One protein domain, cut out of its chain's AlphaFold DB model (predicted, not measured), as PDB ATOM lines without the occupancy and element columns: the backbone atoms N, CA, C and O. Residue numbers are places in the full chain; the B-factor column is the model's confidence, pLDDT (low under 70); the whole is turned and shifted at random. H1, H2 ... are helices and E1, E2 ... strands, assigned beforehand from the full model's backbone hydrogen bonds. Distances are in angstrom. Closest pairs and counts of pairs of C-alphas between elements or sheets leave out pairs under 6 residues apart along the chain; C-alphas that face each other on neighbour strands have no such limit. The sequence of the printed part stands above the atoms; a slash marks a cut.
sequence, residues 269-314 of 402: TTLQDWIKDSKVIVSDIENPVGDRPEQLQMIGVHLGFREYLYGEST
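Overview. This is residues 269 to 314 of the 402 residues of an uncharacterized protein of Pseudo-nitzschia multistriata (UniProt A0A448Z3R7). A two-stranded hairpin, E1 and E2, ends in a long loop, residues 287 to 297, and at its other end the short helices H1 and H2 meet at a corner. H1 lengthens the model away from the loop. The 46 printed residues run H1, E1, E2, H2, a mixed class with an antiparallel sheet; the whole is loose, radius of gyration of the C-alphas 12.7 A, spans 41 by 19 by 18 A.

Arrangement. E1, residues 282 to 286, and E2, residues 298 to 302, form an antiparallel hairpin at 143 degrees; N 283 and O 301 are 2.8 A apart, within hydrogen-bond range. H2, residues 303 to 310, follows E2 directly; its closest C-alpha pair with E1 is Val 282 and Leu 303, 5.3 A. H1, residues 271 to 277, touches H2, about perpendicular at 90 degrees; their closest C-alphas, of Asp 277 and Gly 304, are 4.5 A apart. H1 and E2 are only just apart, closest 8.2 A. In H1 and H2 every O i to N i+4 pair is within hydrogen-bond range.

Along the chain. E1 is 13.2 A long, E2 13.1 A, H2 10.1 A and H1 9.7 A. C-alpha 271 begins H1 at (199.522, 332.150, 191.299); C-alpha 310 ends H2 at (196.781, 349.072, 203.119).

Size, cuts and confidence. The C-alphas of Leu 271 and Pro 293 are farthest apart, 41.0 A. The printed part has no cut. The link E1 to E2 is long. Residues 313 to 314 have pLDDT under 70.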
ATOM      1  N   THR A 269     204.333 335.666 195.005       78.94
ATOM      2  CA  THR A 269     204.949 334.331 194.959       78.94
ATOM      3  C   THR A 269     204.001 333.243 194.505       78.94
ATOM      4  O   THR A 269     204.446 332.256 193.918       78.94
ATOM      5  N   THR A 270     202.705 333.392 194.780       79.88
ATOM      6  CA  THR A 270     201.709 332.395 194.402       79.88
ATOM      7  C   THR A 270     200.940 332.838 193.166       79.88
ATOM      8  O   THR A 270     200.802 334.024 192.868       79.88
ATOM      9  N   LEU A 271     200.400 331.865 192.431       77.88
ATOM     10  CA  LEU A 271     199.522 332.150 191.299       77.88
ATOM     11  C   LEU A 271     198.279 332.944 191.733       77.88
ATOM     12  O   LEU A 271     197.783 333.761 190.965       77.88
ATOM     13  N   GLN A 272     197.784 332.713 192.952       77.44
ATOM     14  CA  GLN A 272     196.638 333.450 193.482       77.44
ATOM     15  C   GLN A 272     196.983 334.920 193.705       77.44
ATOM     16  O   GLN A 272     196.189 335.775 193.322       77.44
ATOM     17  N   ASP A 273     198.178 335.210 194.227       72.94
ATOM     18  CA  ASP A 273     198.667 336.585 194.380       72.94
ATOM     19  C   ASP A 273     198.755 337.266 193.010       72.94
ATOM     20  O   ASP A 273     198.196 338.335 192.804       72.94
ATOM     21  N   TRP A 274     199.323 336.578 192.013       80.56
ATOM     22  CA  TRP A 274     199.366 337.075 190.636       80.56
ATOM     23  C   TRP A 274     197.981 337.346 190.043       80.56
ATOM     24  O   TRP A 274     197.789 338.344 189.349       80.56
ATOM     25  N   ILE A 275     197.003 336.471 190.286       79.12
ATOM     26  CA  ILE A 275     195.634 336.674 189.801       79.12
ATOM     27  C   ILE A 275     195.004 337.884 190.496       79.12
ATOM     28  O   ILE A 275     194.397 338.708 189.807       79.12
ATOM     29  N   LYS A 276     195.166 338.025 191.820       71.56
ATOM     30  CA  LYS A 276     194.702 339.195 192.581       71.56
ATOM     31  C   LYS A 276     195.334 340.483 192.042       71.56
ATOM     32  O   LYS A 276     194.606 341.414 191.700       71.56
ATOM     33  N   ASP A 277     196.645 340.481 191.831       70.31
ATOM     34  CA  ASP A 277     197.413 341.616 191.309       70.31
ATOM     35  C   ASP A 277     197.140 341.923 189.838       70.31
ATOM     36  O   ASP A 277     197.379 343.033 189.380       70.31
ATOM     37  N   SER A 278     196.627 340.963 189.071       79.31
ATOM     38  CA  SER A 278     196.254 341.190 187.672       79.31
ATOM     39  C   SER A 278     194.889 341.869 187.504       79.31
ATOM     40  O   SER A 278     194.530 342.270 186.390       79.31
ATOM     41  N   LYS A 279     194.096 341.991 188.582       76.75
ATOM     42  CA  LYS A 279     192.775 342.630 188.537       76.75
ATOM     43  C   LYS A 279     192.922 344.135 188.350       76.75
ATOM     44  O   LYS A 279     193.030 344.857 189.331       76.75
ATOM     45  N   VAL A 280     192.800 344.595 187.104       81.50
ATOM     46  CA  VAL A 280     192.830 346.015 186.698       81.50
ATOM     47  C   VAL A 280     191.581 346.776 187.174       81.50
ATOM     48  O   VAL A 280     190.797 347.298 186.385       81.50
ATOM     49  N   ILE A 281     191.358 346.795 188.480       89.19
ATOM     50  CA  ILE A 281     190.394 347.646 189.162       89.19
ATOM     51  C   ILE A 281     191.224 348.740 189.820       89.19
ATOM     52  O   ILE A 281     192.254 348.453 190.420       89.19
ATOM     53  N   VAL A 282     190.808 349.991 189.680       92.19
ATOM     54  CA  VAL A 282     191.452 351.129 190.340       92.19
ATOM     55  C   VAL A 282     190.532 351.582 191.463       92.19
ATOM     56  O   VAL A 282     189.324 351.688 191.263       92.19
ATOM     57  N   SER A 283     191.101 351.802 192.640       92.19
ATOM     58  CA  SER A 283     190.424 352.352 193.805       92.19
ATOM     59  C   SER A 283     191.064 353.682 194.155       92.19
ATOM     60  O   SER A 283     192.288 353.778 194.236       92.19
ATOM     61  N   ASP A 284     190.239 354.683 194.419       95.19
ATOM     62  CA  ASP A 284     190.733 355.973 194.873       95.19
ATOM     63  C   ASP A 284     191.127 355.891 196.352       95.19
ATOM     64  O   ASP A 284     190.438 355.263 197.163       95.19
ATOM     65  N   ILE A 285     192.253 356.509 196.692       94.00
ATOM     66  CA  ILE A 285     192.716 356.712 198.065       94.00
ATOM     67  C   ILE A 285     193.078 358.181 198.268       94.00
ATOM     68  O   ILE A 285     193.382 358.887 197.301       94.00
ATOM     69  N   GLU A 286     193.064 358.627 199.522       95.50
ATOM     70  CA  GLU A 286     193.599 359.938 199.880       95.50
ATOM     71  C   GLU A 286     195.086 359.989 199.525       95.50
ATOM     72  O   GLU A 286     195.846 359.064 199.818       95.50
ATOM     73  N   ASN A 287     195.494 361.054 198.841       94.62
ATOM     74  CA  ASN A 287     196.885 361.261 198.491       94.62
ATOM     75  C   ASN A 287     197.671 361.604 199.766       94.62
ATOM     76  O   ASN A 287     197.411 362.657 200.349       94.62
ATOM     77  N   PRO A 288     198.682 360.808 200.166       92.31
ATOM     78  CA  PRO A 288     199.485 361.095 201.357       92.31
ATOM     79  C   PRO A 288     200.218 362.446 201.311       92.31
ATOM     80  O   PRO A 288     200.729 362.901 202.329       92.31
ATOM     81  N   VAL A 289     200.307 363.068 200.130       95.25
ATOM     82  CA  VAL A 289     200.880 364.406 199.911       95.25
ATOM     83  C   VAL A 289     199.872 365.385 199.292       95.25
ATOM     84  O   VAL A 289     200.261 366.349 198.631       95.25
ATOM     85  N   GLY A 290     198.572 365.121 199.458       96.31
ATOM     86  CA  GLY A 290     197.481 365.941 198.923       96.31
ATOM     87  C   GLY A 290     197.346 367.315 199.586       96.31
ATOM     88  O   GLY A 290     196.635 368.175 199.074       96.31
ATOM     89  N   ASP A 291     198.046 367.538 200.699       96.56
ATOM     90  CA  ASP A 291     198.179 368.827 201.378       96.56
ATOM     91  C   ASP A 291     199.095 369.809 200.627       96.56
ATOM     92  O   ASP A 291     199.039 371.021 200.852       96.56
ATOM     93  N   ARG A 292     199.939 369.306 199.718       96.88
ATOM     94  CA  ARG A 292     200.868 370.133 198.948       96.88
ATOM     95  C   ARG A 292     200.146 370.869 197.819       96.88
ATOM     96  O   ARG A 292     199.293 370.285 197.145       96.88
ATOM     97  N   PRO A 293     200.525 372.132 197.541       96.81
ATOM     98  CA  PRO A 293     199.996 372.839 196.386       96.81
ATOM     99  C   PRO A 293     200.290 372.038 195.109       96.81
ATOM    100  O   PRO A 293     201.349 371.425 194.985       96.81
ATOM    101  N   GLU A 294     199.337 372.044 194.174       95.75
ATOM    102  CA  GLU A 294     199.410 371.354 192.872       95.75
ATOM    103  C   GLU A 294     199.295 369.819 192.905       95.75
ATOM    104  O   GLU A 294     199.295 369.190 191.846       95.75
ATOM    105  N   GLN A 295     199.140 369.196 194.077       96.62
ATOM    106  CA  GLN A 295     198.849 367.764 194.174       96.62
ATOM    107  C   GLN A 295     197.338 367.501 194.183       96.62
ATOM    108  O   GLN A 295     196.545 368.289 194.696       96.62
ATOM    109  N   LEU A 296     196.918 366.375 193.601       97.19
ATOM    110  CA  LEU A 296     195.526 365.927 193.681       97.19
ATOM    111  C   LEU A 296     195.225 365.430 195.100       97.19
ATOM    112  O   LEU A 296     196.058 364.744 195.687       97.19
ATOM    113  N   GLN A 297     194.033 365.720 195.630       97.25
ATOM    114  CA  GLN A 297     193.608 365.220 196.950       97.25
ATOM    115  C   GLN A 297     193.428 363.700 196.970       97.25
ATOM    116  O   GLN A 297     193.651 363.063 197.992       97.25
ATOM    117  N   MET A 298     193.044 363.125 195.830       97.50
ATOM    118  CA  MET A 298     192.809 361.695 195.662       97.50
ATOM    119  C   MET A 298     193.681 361.161 194.531       97.50
ATOM    120  O   MET A 298     193.872 361.836 193.516       97.50
ATOM    121  N   ILE A 299     194.181 359.938 194.689       96.06
ATOM    122  CA  ILE A 299     194.917 359.214 193.652       96.06
ATOM    123  C   ILE A 299     194.290 357.841 193.426       96.06
ATOM    124  O   ILE A 299     193.914 357.149 194.370       96.06
ATOM    125  N   GLY A 300     194.199 357.443 192.160       94.12
ATOM    126  CA  GLY A 300     193.763 356.104 191.790       94.12
ATOM    127  C   GLY A 300     194.907 355.109 191.953       94.12
ATOM    128  O   GLY A 300     195.939 355.236 191.293       94.12
ATOM    129  N   VAL A 301     194.719 354.100 192.799       91.44
ATOM    130  CA  VAL A 301     195.672 353.004 193.012       91.44
ATOM    131  C   VAL A 301     195.034 351.692 192.582       91.44
ATOM    132  O   VAL A 301     193.863 351.429 192.841       91.44
ATOM    133  N   HIS A 302     195.800 350.853 191.890       89.56
ATOM    134  CA  HIS A 302     195.356 349.516 191.511       89.56
ATOM    135  C   HIS A 302     194.909 348.727 192.749       89.56
ATOM    136  O   HIS A 302     195.631 348.689 193.742       89.56
ATOM    137  N   LEU A 303     193.753 348.070 192.684       85.81
ATOM    138  CA  LEU A 303     193.110 347.440 193.832       85.81
ATOM    139  C   LEU A 303     194.018 346.403 194.495       85.81
ATOM    140  O   LEU A 303     194.170 346.456 195.704       85.81
ATOM    141  N   GLY A 304     194.693 345.555 193.711       81.50
ATOM    142  CA  GLY A 304     195.666 344.599 194.255       81.50
ATOM    143  C   GLY A 304     196.785 345.281 195.050       81.50
ATOM    144  O   GLY A 304     197.050 344.894 196.177       81.50
ATOM    145  N   PHE A 305     197.357 346.382 194.541       83.12
ATOM    146  CA  PHE A 305     198.375 347.140 195.277       83.12
ATOM    147  C   PHE A 305     197.797 347.870 196.489       83.12
ATOM    148  O   PHE A 305     198.477 348.003 197.500       83.12
ATOM    149  N   ARG A 306     196.550 348.340 196.409       87.50
ATOM    150  CA  ARG A 306     195.866 348.955 197.545       87.50
ATOM    151  C   ARG A 306     195.648 347.933 198.660       87.50
ATOM    152  O   ARG A 306     196.012 348.215 199.790       87.50
ATOM    153  N   GLU A 307     195.092 346.771 198.335       83.00
ATOM    154  CA  GLU A 307     194.879 345.675 199.285       83.00
ATOM    155  C   GLU A 307     196.210 345.185 199.865       83.00
ATOM    156  O   GLU A 307     196.324 344.936 201.059       83.00
ATOM    157  N   TYR A 308     197.245 345.120 199.030       76.69
ATOM    158  CA  TYR A 308     198.580 344.707 199.437       76.69
ATOM    159  C   TYR A 308     199.263 345.706 200.390       76.69
ATOM    160  O   TYR A 308     199.895 345.289 201.353       76.69
ATOM    161  N   LEU A 309     199.139 347.021 200.151       80.06
ATOM    162  CA  LEU A 309     199.802 348.061 200.955       80.06
ATOM    163  C   LEU A 309     199.001 348.509 202.182       80.06
ATOM    164  O   LEU A 309     199.594 348.872 203.194       80.06
ATOM    165  N   TYR A 310     197.672 348.536 202.084       82.62
ATOM    166  CA  TYR A 310     196.781 349.072 203.119       82.62
ATOM    167  C   TYR A 310     195.943 347.983 203.807       82.62
ATOM    168  O   TYR A 310     195.105 348.307 204.649       82.62
ATOM    169  N   GLY A 311     196.163 346.710 203.457       79.56
ATOM    170  CA  GLY A 311     195.348 345.579 203.889       79.56
ATOM    171  C   GLY A 311     194.029 345.487 203.126       79.56
ATOM    172  O   GLY A 311     193.683 346.359 202.319       79.56
ATOM    173  N   GLU A 312     193.255 344.430 203.393       73.00
ATOM    174  CA  GLU A 312     191.862 344.402 202.959       73.00
ATOM    175  C   GLU A 312     191.199 345.650 203.528       73.00
ATOM    176  O   GLU A 312     191.080 345.807 204.746       73.00
ATOM    177  N   SER A 313     190.798 346.574 202.645       56.22
ATOM    178  CA  SER A 313     189.916 347.642 203.074       56.22
ATOM    179  C   SER A 313     188.770 346.930 203.750       56.22
ATOM    180  O   SER A 313     188.123 346.111 203.096       56.22
ATOM    181  N   THR A 314     188.575 347.198 205.042       49.31
ATOM    182  CA  THR A 314     187.342 346.888 205.746       49.31
ATOM    183  C   THR A 314     186.310 347.621 204.922       49.31
ATOM    184  O   THR A 314     186.062 348.813 205.098       49.31
TER     185      THR A 314